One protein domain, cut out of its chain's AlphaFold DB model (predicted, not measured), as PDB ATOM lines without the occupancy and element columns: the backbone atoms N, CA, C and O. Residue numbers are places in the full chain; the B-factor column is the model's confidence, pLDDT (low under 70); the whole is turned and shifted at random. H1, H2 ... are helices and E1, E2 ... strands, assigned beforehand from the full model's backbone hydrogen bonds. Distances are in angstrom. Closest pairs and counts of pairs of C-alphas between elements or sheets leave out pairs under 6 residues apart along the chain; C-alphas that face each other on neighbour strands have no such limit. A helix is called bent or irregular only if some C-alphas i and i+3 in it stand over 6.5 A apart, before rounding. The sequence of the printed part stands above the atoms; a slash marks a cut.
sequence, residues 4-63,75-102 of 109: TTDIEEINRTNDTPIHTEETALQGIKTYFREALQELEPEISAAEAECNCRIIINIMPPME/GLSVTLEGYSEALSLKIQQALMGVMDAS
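Overview. This is residues 4 to 63 and 75 to 102 of the 109 residues of an uncharacterized protein of Chitinophagaceae bacterium (UniProt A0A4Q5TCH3). A ribbon of two antiparallel strands, E1 and E2, runs through the middle of the model, with H1 on the E1 side and H4 folded back alongside E2. H2 passes close to E1 and makes a corner with H3, the helix farthest out, and the parts of H2 and H3 next to this corner pack on H4. The printed part has 88 residues, with four named helices and two named strands in the order H1, H2, H3, E1, E2, H4. The sheet has the order E1 - E2, all antiparallel, and the class is mostly helix, with 52 residues in helices and 12 in strands. The whole is compact, with a radius of gyration of the C-alphas of 13.6 A and spans of 37 by 30 by 20 A.

Arrangement. The sheet has two strands, E1, residues 53 to 58, and E2, residues 76 to 81. They are antiparallel neighbours, with 157 degrees between their N-to-C directions. C-alphas 56 and 78 face each other at 4.6 A. N 55 and O 79 are within hydrogen-bond range at 2.9 A, as are N 77 and O 57 at 2.8 A. Residues 4 to 5, too short a stretch to be a named strand, pair with residues 55 to 56 of E1, parallel. H1, residues 6 to 13, follows them; its closest C-alpha to E1 is that of Asp 6, 5.0 A from that of Asn 57. H1 is apart from H3, residues 37 to 49, and from H4, residues 85 to 101. The closest C-alphas of E2 and H4 are those of Leu 80 and Ser 88, 6.5 A apart. H2, residues 22 to 35, is near E1, with 9 pairs of C-alphas within 10 A, and is apart from E2. H1 and H2 are only just apart, their closest C-alphas being 8.5 A from each other. H2 touches H4 with residues 32 to 35 alone; the closest C-alphas, those of Ala 35 and Leu 95, are 6.1 A apart. The lines of H2 and H4 stand at a steep tilt of 65 degrees, opposite ways. H3 touches H4 with residues 39 to 43 alone, and the closest C-alphas are those of Leu 39 and Ile 91, at 7.3 A. Their tilt is shallow at 34.9 degrees, only just short of steep, and they run opposite ways. H2 and H3 meet only through their link. In H1 and H2 every O i to N i+4 pair is within hydrogen-bond range; in H3 it is 6 of 9 and in H4 11 of 13.

Along the chain. E1 begins at C-alpha 53, at (147.933, 110.134, 98.975), and measures 15.9 A from first to last C-alpha; E2 measures 16.7 A. H4 is the longest helix, 17 residues and 24.9 A, and ends at C-alpha 101, at (135.382, 104.695, 118.310). It has a kink of 25 degrees near residue 94, and is neither bent nor irregular, but only just: C-alphas 94 and 97 are 6.2 A apart. H1 begins at C-alpha 6, at (140.806, 118.548, 102.130), and measures 10.7 A. H2 measures 20.2 A and H3 19.3 A. H3 is irregular, with C-alphas 38 and 41 at 7.5 A.

Size, cuts and confidence. The two C-alphas farthest apart in the domain are those of Glu 49 and Glu 63, at 39.4 A. Residues 64 to 74 are not printed, and C-alphas 63 and 75 are 14.2 A apart across this cut, in the link from E1 to E2. Of the links that are printed whole, H2 to H3, H3 to E1 and E2 to H4 are tight, and H1 to H2 is short. The mean pLDDT of the printed part is 80.3; 17 residues are under 70, among them residues 59 to 63 and 97 to 102.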
ATOM      1  N   THR A   4     147.016 114.234 104.114       88.31
ATOM      2  CA  THR A   4     146.568 115.632 104.017       88.31
ATOM      3  C   THR A   4     145.091 115.733 104.383       88.31
ATOM      4  O   THR A   4     144.365 114.744 104.290       88.31
ATOM      5  N   THR A   5     144.624 116.912 104.782       86.62
ATOM      6  CA  THR A   5     143.182 117.200 104.827       86.62
ATOM      7  C   THR A   5     142.727 117.897 103.545       86.62
ATOM      8  O   THR A   5     143.531 118.548 102.869       86.62
ATOM      9  N   ASP A   6     141.442 117.786 103.212       82.81
ATOM     10  CA  ASP A   6     140.806 118.548 102.130       82.81
ATOM     11  C   ASP A   6     140.935 120.065 102.344       82.81
ATOM     12  O   ASP A   6     141.212 120.799 101.401       82.81
ATOM     13  N   ILE A   7     140.849 120.534 103.592       82.75
ATOM     14  CA  ILE A   7     141.091 121.931 103.982       82.75
ATOM     15  C   ILE A   7     142.504 122.380 103.584       82.75
ATOM     16  O   ILE A   7     142.677 123.473 103.044       82.75
ATOM     17  N   GLU A   8     143.524 121.543 103.796       85.94
ATOM     18  CA  GLU A   8     144.894 121.848 103.366       85.94
ATOM     19  C   GLU A   8     145.027 121.890 101.836       85.94
ATOM     20  O   GLU A   8     145.783 122.711 101.316       85.94
ATOM     21  N   GLU A   9     144.299 121.051 101.094       85.12
ATOM     22  CA  GLU A   9     144.304 121.081  99.623       85.12
ATOM     23  C   GLU A   9     143.563 122.301  99.056       85.12
ATOM     24  O   GLU A   9     144.059 122.970  98.141       85.12
ATOM     25  N   ILE A  10     142.419 122.649  99.643       81.62
ATOM     26  CA  ILE A  10     141.639 123.846  99.319       81.62
ATOM     27  C   ILE A  10     142.474 125.099  99.594       81.62
ATOM     28  O   ILE A  10     142.565 125.965  98.727       81.62
ATOM     29  N   ASN A  11     143.144 125.180 100.747       81.25
ATOM     30  CA  ASN A  11     143.973 126.332 101.118       81.25
ATOM     31  C   ASN A  11     145.226 126.488 100.245       81.25
ATOM     32  O   ASN A  11     145.767 127.585 100.146       81.25
ATOM     33  N   ARG A  12     145.696 125.417  99.593       81.19
ATOM     34  CA  ARG A  12     146.792 125.500  98.610       81.19
ATOM     35  C   ARG A  12     146.340 126.023  97.249       81.19
ATOM     36  O   ARG A  12     147.184 126.482  96.486       81.19
ATOM     37  N   THR A  13     145.055 125.893  96.919       77.50
ATOM     38  CA  THR A  13     144.531 126.123  95.563       77.50
ATOM     39  C   THR A  13     143.574 127.308  95.450       77.50
ATOM     40  O   THR A  13     143.390 127.807  94.342       77.50
ATOM     41  N   ASN A  14     142.998 127.790  96.555       74.50
ATOM     42  CA  ASN A  14     142.056 128.911  96.572       74.50
ATOM     43  C   ASN A  14     142.673 130.204  97.115       74.50
ATOM     44  O   ASN A  14     143.443 130.186  98.073       74.50
ATOM     45  N   ASP A  15     142.245 131.337  96.551       69.56
ATOM     46  CA  ASP A  15     142.591 132.682  97.036       69.56
ATOM     47  C   ASP A  15     141.958 133.013  98.401       69.56
ATOM     48  O   ASP A  15     142.493 133.831  99.150       69.56
ATOM     49  N   THR A  16     140.835 132.369  98.741       73.31
ATOM     50  CA  THR A  16     140.159 132.529 100.035       73.31
ATOM     51  C   THR A  16     140.354 131.264 100.871       73.31
ATOM     52  O   THR A  16     139.687 130.260 100.601       73.31
ATOM     53  N   PRO A  17     141.253 131.273 101.868       69.62
ATOM     54  CA  PRO A  17     141.491 130.104 102.698       69.62
ATOM     55  C   PRO A  17     140.315 129.842 103.647       69.62
ATOM     56  O   PRO A  17     139.734 130.766 104.217       69.62
ATOM     57  N   ILE A  18     140.010 128.566 103.870       74.31
ATOM     58  CA  ILE A  18     139.160 128.117 104.969       74.31
ATOM     59  C   ILE A  18     139.966 128.253 106.261       74.31
ATOM     60  O   ILE A  18     141.049 127.675 106.410       74.31
ATOM     61  N   HIS A  19     139.425 129.019 107.207       68.69
ATOM     62  CA  HIS A  19     140.016 129.165 108.528       68.69
ATOM     63  C   HIS A  19     139.675 127.950 109.391       68.69
ATOM     64  O   HIS A  19     138.527 127.706 109.749       68.69
ATOM     65  N   THR A  20     140.701 127.185 109.742       69.00
ATOM     66  CA  THR A  20     140.623 126.080 110.698       69.00
ATOM     67  C   THR A  20     141.858 126.137 111.576       69.00
ATOM     68  O   THR A  20     142.942 126.477 111.100       69.00
ATOM     69  N   GLU A  21     141.703 125.849 112.865       73.06
ATOM     70  CA  GLU A  21     142.832 125.836 113.791       73.06
ATOM     71  C   GLU A  21     143.867 124.795 113.340       73.06
ATOM     72  O   GLU A  21     143.547 123.620 113.150       73.06
ATOM     73  N   GLU A  22     145.124 125.214 113.170       73.44
ATOM     74  CA  GLU A  22     146.211 124.326 112.734       73.44
ATOM     75  C   GLU A  22     146.360 123.119 113.674       73.44
ATOM     76  O   GLU A  22     146.574 121.992 113.227       73.44
ATOM     77  N   THR A  23     146.161 123.335 114.975       67.56
ATOM     78  CA  THR A  23     146.160 122.296 116.011       67.56
ATOM     79  C   THR A  23     145.069 121.247 115.793       67.56
ATOM     80  O   THR A  23     145.329 120.065 116.007       67.56
ATOM     81  N   ALA A  24     143.886 121.640 115.313       71.50
ATOM     82  CA  ALA A  24     142.802 120.712 114.997       71.50
ATOM     83  C   ALA A  24     143.156 119.835 113.784       71.50
ATOM     84  O   ALA A  24     143.011 118.613 113.837       71.50
ATOM     85  N   LEU A  25     143.715 120.429 112.722       79.31
ATOM     86  CA  LEU A  25     144.165 119.684 111.538       79.31
ATOM     87  C   LEU A  25     145.310 118.713 111.871       79.31
ATOM     88  O   LEU A  25     145.328 117.580 111.390       79.31
ATOM     89  N   GLN A  26     146.263 119.128 112.710       76.94
ATOM     90  CA  GLN A  26     147.345 118.255 113.174       76.94
ATOM     91  C   GLN A  26     146.837 117.130 114.084       76.94
ATOM     92  O   GLN A  26     147.325 116.005 113.975       76.94
ATOM     93  N   GLY A  27     145.841 117.401 114.934       78.38
ATOM     94  CA  GLY A  27     145.178 116.388 115.757       78.38
ATOM     95  C   GLY A  27     144.522 115.301 114.908       78.38
ATOM     96  O   GLY A  27     144.814 114.121 115.091       78.38
ATOM     97  N   ILE A  28     143.737 115.699 113.899       80.56
ATOM     98  CA  ILE A  28     143.111 114.775 112.941       80.56
ATOM     99  C   ILE A  28     144.179 113.937 112.223       80.56
ATOM    100  O   ILE A  28     144.106 112.712 112.210       80.56
ATOM    101  N   LYS A  29     145.232 114.558 111.680       85.06
ATOM    102  CA  LYS A  29     146.300 113.810 110.992       85.06
ATOM    103  C   LYS A  29     147.042 112.836 111.905       85.06
ATOM    104  O   LYS A  29     147.410 111.754 111.457       85.06
ATOM    105  N   THR A  30     147.275 113.216 113.160       84.56
ATOM    106  CA  THR A  30     147.940 112.354 114.149       84.56
ATOM    107  C   THR A  30     147.087 111.127 114.437       84.56
ATOM    108  O   THR A  30     147.583 110.012 114.314       84.56
ATOM    109  N   TYR A  31     145.793 111.327 114.676       81.62
ATOM    110  CA  TYR A  31     144.841 110.254 114.945       81.62
ATOM    111  C   TYR A  31     144.784 109.209 113.815       81.62
ATOM    112  O   TYR A  31     144.909 108.008 114.051       81.62
ATOM    113  N   PHE A  32     144.699 109.655 112.557       85.00
ATOM    114  CA  PHE A  32     144.718 108.750 111.398       85.00
ATOM    115  C   PHE A  32     146.086 108.094 111.176       85.00
ATOM    116  O   PHE A  32     146.157 106.973 110.679       85.00
ATOM    117  N   ARG A  33     147.185 108.762 111.543       88.56
ATOM    118  CA  ARG A  33     148.527 108.174 111.461       88.56
ATOM    119  C   ARG A  33     148.701 107.040 112.465       88.56
ATOM    120  O   ARG A  33     149.250 106.008 112.096       88.56
ATOM    121  N   GLU A  34     148.231 107.214 113.696       87.94
ATOM    122  CA  GLU A  34     148.271 106.169 114.726       87.94
ATOM    123  C   GLU A  34     147.455 104.944 114.296       87.94
ATOM    124  O   GLU A  34     147.948 103.820 114.357       87.94
ATOM    125  N   ALA A  35     146.263 105.167 113.733       86.12
ATOM    126  CA  ALA A  35     145.414 104.117 113.167       86.12
ATOM    127  C   ALA A  35     146.097 103.286 112.063       86.12
ATOM    128  O   ALA A  35     145.773 102.118 111.856       86.12
ATOM    129  N   LEU A  36     147.029 103.898 111.330       91.06
ATOM    130  CA  LEU A  36     147.727 103.297 110.195       91.06
ATOM    131  C   LEU A  36     149.150 102.848 110.525       91.06
ATOM    132  O   LEU A  36     149.861 102.415 109.619       91.06
ATOM    133  N   GLN A  37     149.576 102.920 111.787       91.44
ATOM    134  CA  GLN A  37     150.951 102.617 112.183       91.44
ATOM    135  C   GLN A  37     151.381 101.198 111.771       91.44
ATOM    136  O   GLN A  37     152.501 100.998 111.309       91.44
ATOM    137  N   GLU A  38     150.481 100.215 111.859       91.44
ATOM    138  CA  GLU A  38     150.774  98.838 111.437       91.44
ATOM    139  C   GLU A  38     150.915  98.690 109.912       91.44
ATOM    140  O   GLU A  38     151.646  97.822 109.435       91.44
ATOM    141  N   LEU A  39     150.256  99.561 109.141       92.44
ATOM    142  CA  LEU A  39     150.312  99.590 107.677       92.44
ATOM    143  C   LEU A  39     151.387 100.547 107.141       92.44
ATOM    144  O   LEU A  39     151.640 100.560 105.936       92.44
ATOM    145  N   GLU A  40     152.053 101.317 108.006       92.94
ATOM    146  CA  GLU A  40     153.105 102.270 107.645       92.94
ATOM    147  C   GLU A  40     154.165 101.718 106.677       92.94
ATOM    148  O   GLU A  40     154.470 102.426 105.710       92.94
ATOM    149  N   PRO A  41     154.720 100.498 106.843       93.44
ATOM    150  CA  PRO A  41     155.710  99.981 105.901       93.44
ATOM    151  C   PRO A  41     155.125  99.721 104.505       93.44
ATOM    152  O   PRO A  41     155.769 100.052 103.511       93.44
ATOM    153  N   GLU A  42     153.907  99.174 104.409       93.00
ATOM    154  CA  GLU A  42     153.240  98.919 103.122       93.00
ATOM    155  C   GLU A  42     152.864 100.235 102.426       93.00
ATOM    156  O   GLU A  42     153.074 100.396 101.223       93.00
ATOM    157  N   ILE A  43     152.361 101.202 103.198       93.25
ATOM    158  CA  ILE A  43     151.996 102.533 102.712       93.25
ATOM    159  C   ILE A  43     153.233 103.289 102.226       93.25
ATOM    160  O   ILE A  43     153.211 103.856 101.138       93.25
ATOM    161  N   SER A  44     154.321 103.274 102.997       92.56
ATOM    162  CA  SER A  44     155.553 103.993 102.649       92.56
ATOM    163  C   SER A  44     156.257 103.382 101.438       92.56
ATOM    164  O   SER A  44     156.839 104.115 100.643       92.56
ATOM    165  N   ALA A  45     156.186 102.056 101.269       92.00
ATOM    166  CA  ALA A  45     156.677 101.393 100.065       92.00
ATOM    167  C   ALA A  45     155.881 101.836  98.830       92.00
ATOM    168  O   ALA A  45     156.483 102.255  97.845       92.00
ATOM    169  N   ALA A  46     154.546 101.844  98.915       90.25
ATOM    170  CA  ALA A  46     153.703 102.350  97.837       90.25
ATOM    171  C   ALA A  46     154.024 103.825  97.529       90.25
ATOM    172  O   ALA A  46     154.327 104.158  96.390       90.25
ATOM    173  N   GLU A  47     154.066 104.700  98.537       90.06
ATOM    174  CA  GLU A  47     154.394 106.130  98.383       90.06
ATOM    175  C   GLU A  47     155.757 106.404  97.723       90.06
ATOM    176  O   GLU A  47     155.951 107.475  97.150       90.06
ATOM    177  N   ALA A  48     156.707 105.467  97.784       89.25
ATOM    178  CA  ALA A  48     157.991 105.595  97.095       89.25
ATOM    179  C   ALA A  48     157.899 105.296  95.586       89.25
ATOM    180  O   ALA A  48     158.740 105.760  94.814       89.25
ATOM    181  N   GLU A  49     156.897 104.525  95.162       87.81
ATOM    182  CA  GLU A  49     156.708 104.060  93.782       87.81
ATOM    183  C   GLU A  49     155.609 104.837  93.037       87.81
ATOM    184  O   GLU A  49     155.647 104.953  91.809       87.81
ATOM    185  N   CYS A  50     154.640 105.395  93.766       82.19
ATOM    186  CA  CYS A  50     153.510 106.158  93.239       82.19
ATOM    187  C   CYS A  50     153.337 107.491  93.967       82.19
ATOM    188  O   CYS A  50     153.685 107.640  95.134       82.19
ATOM    189  N   ASN A  51     152.687 108.454  93.304       85.94
ATOM    190  CA  ASN A  51     152.186 109.663  93.961       85.94
ATOM    191  C   ASN A  51     150.922 109.345  94.781       85.94
ATOM    192  O   ASN A  51     149.830 109.828  94.484       85.94
ATOM    193  N   CYS A  52     151.076 108.451  95.751       89.19
ATOM    194  CA  CYS A  52     150.008 107.945  96.586       89.19
ATOM    195  C   CYS A  52     149.700 108.914  97.737       89.19
ATOM    196  O   CYS A  52     150.612 109.521  98.314       89.19
ATOM    197  N   ARG A  53     148.408 109.114  98.024       89.81
ATOM    198  CA  ARG A  53     147.933 110.134  98.975       89.81
ATOM    199  C   ARG A  53     146.707 109.668  99.746       89.81
ATOM    200  O   ARG A  53     145.796 109.071  99.171       89.81
ATOM    201  N   ILE A  54     146.677 109.991 101.035       90.56
ATOM    202  CA  ILE A  54     145.510 109.816 101.905       90.56
ATOM    203  C   ILE A  54     144.943 111.206 102.180       90.56
ATOM    204  O   ILE A  54     145.623 112.041 102.778       90.56
ATOM    205  N   ILE A  55     143.713 111.457 101.740       89.69
ATOM    206  CA  ILE A  55     143.029 112.742 101.906       89.69
ATOM    207  C   ILE A  55     141.897 112.551 102.911       89.69
ATOM    208  O   ILE A  55     141.001 111.738 102.689       89.69
ATOM    209  N   ILE A  56     141.932 113.288 104.015       87.12
ATOM    210  CA  ILE A  56     140.867 113.304 105.020       87.12
ATOM    211  C   ILE A  56     139.906 114.439 104.665       87.12
ATOM    212  O   ILE A  56     140.299 115.601 104.740       87.12
ATOM    213  N   ASN A  57     138.665 114.116 104.292       82.69
ATOM    214  CA  ASN A  57     137.635 115.117 104.019       82.69
ATOM    215  C   ASN A  57     136.804 115.408 105.270       82.69
ATOM    216  O   ASN A  57     136.277 114.482 105.895       82.69
ATOM    217  N   ILE A  58     136.653 116.686 105.604       77.06
ATOM    218  CA  ILE A  58     136.003 117.163 106.827       77.06
ATOM    219  C   ILE A  58     134.635 117.757 106.440       77.06
ATOM    220  O   ILE A  58     134.577 118.795 105.783       77.06
ATOM    221  N   MET A  59     133.518 117.110 106.815       67.12
ATOM    222  CA  MET A  59     132.158 117.561 106.448       67.12
ATOM    223  C   MET A  59     131.264 117.900 107.659       67.12
ATOM    224  O   MET A  59     131.265 117.137 108.626       67.12
ATOM    225  N   PRO A  60     130.381 118.926 107.573       56.84
ATOM    226  CA  PRO A  60     130.301 119.982 106.555       56.84
ATOM    227  C   PRO A  60     131.183 121.202 106.914       56.84
ATOM    228  O   PRO A  60     131.539 121.374 108.082       56.84
ATOM    229  N   PRO A  61     131.506 122.083 105.944       50.03
ATOM    230  CA  PRO A  61     132.195 123.350 106.202       50.03
ATOM    231  C   PRO A  61     131.402 124.185 107.219       50.03
ATOM    232  O   PRO A  61     130.222 124.484 107.025       50.03
ATOM    233  N   MET A  62     132.047 124.506 108.340       51.06
ATOM    234  CA  MET A  62     131.457 125.161 109.510       51.06
ATOM    235  C   MET A  62     131.103 126.640 109.263       51.06
ATOM    236  O   MET A  62     131.749 127.519 109.825       51.06
ATOM    237  N   GLU A  63     130.053 126.940 108.495       44.44
ATOM    238  CA  GLU A  63     129.431 128.277 108.567       44.44
ATOM    239  C   GLU A  63     127.930 128.264 108.883       44.44
ATOM    240  O   GLU A  63     127.489 129.100 109.665       44.44
ATOM    241  N   GLY A  75     131.799 113.264 111.194       61.66
ATOM    242  CA  GLY A  75     132.196 114.466 110.439       61.66
ATOM    243  C   GLY A  75     133.474 114.328 109.596       61.66
ATOM    244  O   GLY A  75     134.064 115.338 109.217       61.66
ATOM    245  N   LEU A  76     133.934 113.101 109.330       70.25
ATOM    246  CA  LEU A  76     135.197 112.795 108.658       70.25
ATOM    247  C   LEU A  76     134.998 111.655 107.653       70.25
ATOM    248  O   LEU A  76     134.352 110.651 107.946       70.25
ATOM    249  N   SER A  77     135.587 111.797 106.471       77.25
ATOM    250  CA  SER A  77     135.673 110.749 105.450       77.25
ATOM    251  C   SER A  77     137.090 110.684 104.887       77.25
ATOM    252  O   SER A  77     137.873 111.607 105.093       77.25
ATOM    253  N   VAL A  78     137.443 109.607 104.180       83.50
ATOM    254  CA  VAL A  78     138.788 109.445 103.612       83.50
ATOM    255  C   VAL A  78     138.728 109.059 102.145       83.50
ATOM    256  O   VAL A  78     138.023 108.125 101.763       83.50
ATOM    257  N   THR A  79     139.533 109.750 101.346       88.38
ATOM    258  CA  THR A  79     139.803 109.445  99.944       88.38
ATOM    259  C   THR A  79     141.230 108.909  99.822       88.38
ATOM    260  O   THR A  79     142.173 109.493 100.355       88.38
ATOM    261  N   LEU A  80     141.392 107.783  99.126       90.25
ATOM    262  CA  LEU A  80     142.687 107.151  98.864       90.25
ATOM    263  C   LEU A  80     143.011 107.282  97.381       90.25
ATOM    264  O   LEU A  80     142.238 106.835  96.536       90.25
ATOM    265  N   GLU A  81     144.155 107.877  97.067       90.81
ATOM    266  CA  GLU A  81     144.591 108.089  95.692       90.81
ATOM    267  C   GLU A  81     145.882 107.337  95.389       90.81
ATOM    268  O   GLU A  81     146.811 107.313  96.196       90.81
ATOM    269  N   GLY A  82     145.951 106.738  94.200       88.25
ATOM    270  CA  GLY A  82     147.141 106.056  93.685       88.25
ATOM    271  C   GLY A  82     147.426 104.685  94.304       88.25
ATOM    272  O   GLY A  82     148.133 103.890  93.686       88.25
ATOM    273  N   TYR A  83     146.883 104.383  95.487       90.62
ATOM    274  CA  TYR A  83     147.065 103.086  96.135       90.62
ATOM    275  C   TYR A  83     146.397 101.963  95.334       90.62
ATOM    276  O   TYR A  83     145.361 102.147  94.693       90.62
ATOM    277  N   SER A  84     146.977 100.763  95.399       91.94
ATOM    278  CA  SER A  84     146.349  99.569  94.832       91.94
ATOM    279  C   SER A  84     145.032  99.258  95.551       91.94
ATOM    280  O   SER A  84     144.857  99.604  96.720       91.94
ATOM    281  N   GLU A  85     144.108  98.566  94.882       91.50
ATOM    282  CA  GLU A  85     142.822  98.172  95.480       91.50
ATOM    283  C   GLU A  85     143.018  97.359  96.774       91.50
ATOM    284  O   GLU A  85     142.374  97.624  97.789       91.50
ATOM    285  N   ALA A  86     143.984  96.435  96.770       91.94
ATOM    286  CA  ALA A  86     144.300  95.595  97.922       91.94
ATOM    287  C   ALA A  86     144.794  96.408  99.133       91.94
ATOM    288  O   ALA A  86     144.362  96.158 100.258       91.94
ATOM    289  N   LEU A  87     145.681  97.385  98.915       91.88
ATOM    290  CA  LEU A  87     146.185  98.245  99.988       91.88
ATOM    291  C   LEU A  87     145.125  99.259 100.436       91.88
ATOM    292  O   LEU A  87     144.984  99.507 101.629       91.88
ATOM    293  N   SER A  88     144.322  99.776  99.503       91.19
ATOM    294  CA  SER A  88     143.222 100.694  99.807       91.19
ATOM    295  C   SER A  88     142.206 100.063 100.755       91.19
ATOM    296  O   SER A  88     141.802 100.692 101.729       91.19
ATOM    297  N   LEU A  89     141.851  98.794 100.523       90.69
ATOM    298  CA  LEU A  89     140.944  98.056 101.399       90.69
ATOM    299  C   LEU A  89     141.526  97.888 102.811       90.69
ATOM    300  O   LEU A  89     140.817  98.111 103.789       90.69
ATOM    301  N   LYS A  90     142.816  97.540 102.930       91.19
ATOM    302  CA  LYS A  90     143.497  97.426 104.233       91.19
ATOM    303  C   LYS A  90     143.493  98.754 104.993       91.19
ATOM    304  O   LYS A  90     143.162  98.776 106.174       91.19
ATOM    305  N   ILE A  91     143.818  99.854 104.307       91.00
ATOM    306  CA  ILE A  91     143.797 101.206 104.879       91.00
ATOM    307  C   ILE A  91     142.382 101.542 105.363       91.00
ATOM    308  O   ILE A  91     142.205 101.935 106.510       91.00
ATOM    309  N   GLN A  92     141.354 101.329 104.536       86.94
ATOM    310  CA  GLN A  92     139.963 101.588 104.927       86.94
ATOM    311  C   GLN A  92     139.517 100.754 106.135       86.94
ATOM    312  O   GLN A  92     138.843 101.278 107.018       86.94
ATOM    313  N   GLN A  93     139.912  99.480 106.204       86.50
ATOM    314  CA  GLN A  93     139.598  98.600 107.334       86.50
ATOM    315  C   GLN A  93     140.271  99.058 108.632       86.50
ATOM    316  O   GLN A  93     139.616  99.080 109.672       86.50
ATOM    317  N   ALA A  94     141.540  99.470 108.570       85.88
ATOM    318  CA  ALA A  94     142.255 100.019 109.723       85.88
ATOM    319  C   ALA A  94     141.605 101.319 110.229       85.88
ATOM    320  O   ALA A  94     141.471 101.533 111.431       85.88
ATOM    321  N   LEU A  95     141.120 102.157 109.311       81.69
ATOM    322  CA  LEU A  95     140.462 103.420 109.645       81.69
ATOM    323  C   LEU A  95     139.006 103.252 110.103       81.69
ATOM    324  O   LEU A  95     138.502 104.103 110.833       81.69
ATOM    325  N   MET A  96     138.317 102.170 109.723       73.56
ATOM    326  CA  MET A  96     136.939 101.906 110.161       73.56
ATOM    327  C   MET A  96     136.815 101.799 111.685       73.56
ATOM    328  O   MET A  96     135.876 102.357 112.246       73.56
ATOM    329  N   GLY A  97     137.764 101.141 112.361       62.28
ATOM    330  CA  GLY A  97     137.748 101.022 113.829       62.28
ATOM    331  C   GLY A  97     137.943 102.359 114.553       62.28
ATOM    332  O   GLY A  97     137.520 102.531 115.690       62.28
ATOM    333  N   VAL A  98     138.539 103.323 113.863       63.59
ATOM    334  CA  VAL A  98     138.884 104.656 114.362       63.59
ATOM    335  C   VAL A  98     137.743 105.647 114.107       63.59
ATOM    336  O   VAL A  98     137.405 106.467 114.956       63.59
ATOM    337  N   MET A  99     137.041 105.505 112.984       62.72
ATOM    338  CA  MET A  99     135.824 106.273 112.702       62.72
ATOM    339  C   MET A  99     134.621 105.855 113.569       62.72
ATOM    340  O   MET A  99     133.743 106.682 113.794       62.72
ATOM    341  N   ASP A 100     134.575 104.618 114.083       52.28
ATOM    342  CA  ASP A 100     133.489 104.141 114.961       52.28
ATOM    343  C   ASP A 100     133.754 104.437 116.455       52.28
ATOM    344  O   ASP A 100     132.834 104.815 117.171       52.28
ATOM    345  N   ALA A 101     135.015 104.407 116.914       43.25
ATOM    346  CA  ALA A 101     135.382 104.695 118.310       43.25
ATOM    347  C   ALA A 101     135.114 106.149 118.753       43.25
ATOM    348  O   ALA A 101     134.973 106.421 119.941       43.25
ATOM    349  N   SER A 102     134.981 107.081 117.806       43.03
ATOM    350  CA  SER A 102     134.542 108.459 118.080       43.03
ATOM    351  C   SER A 102     133.030 108.592 118.359       43.03
ATOM    352  O   SER A 102     132.557 109.700 118.613       43.03
TER     353      SER A 102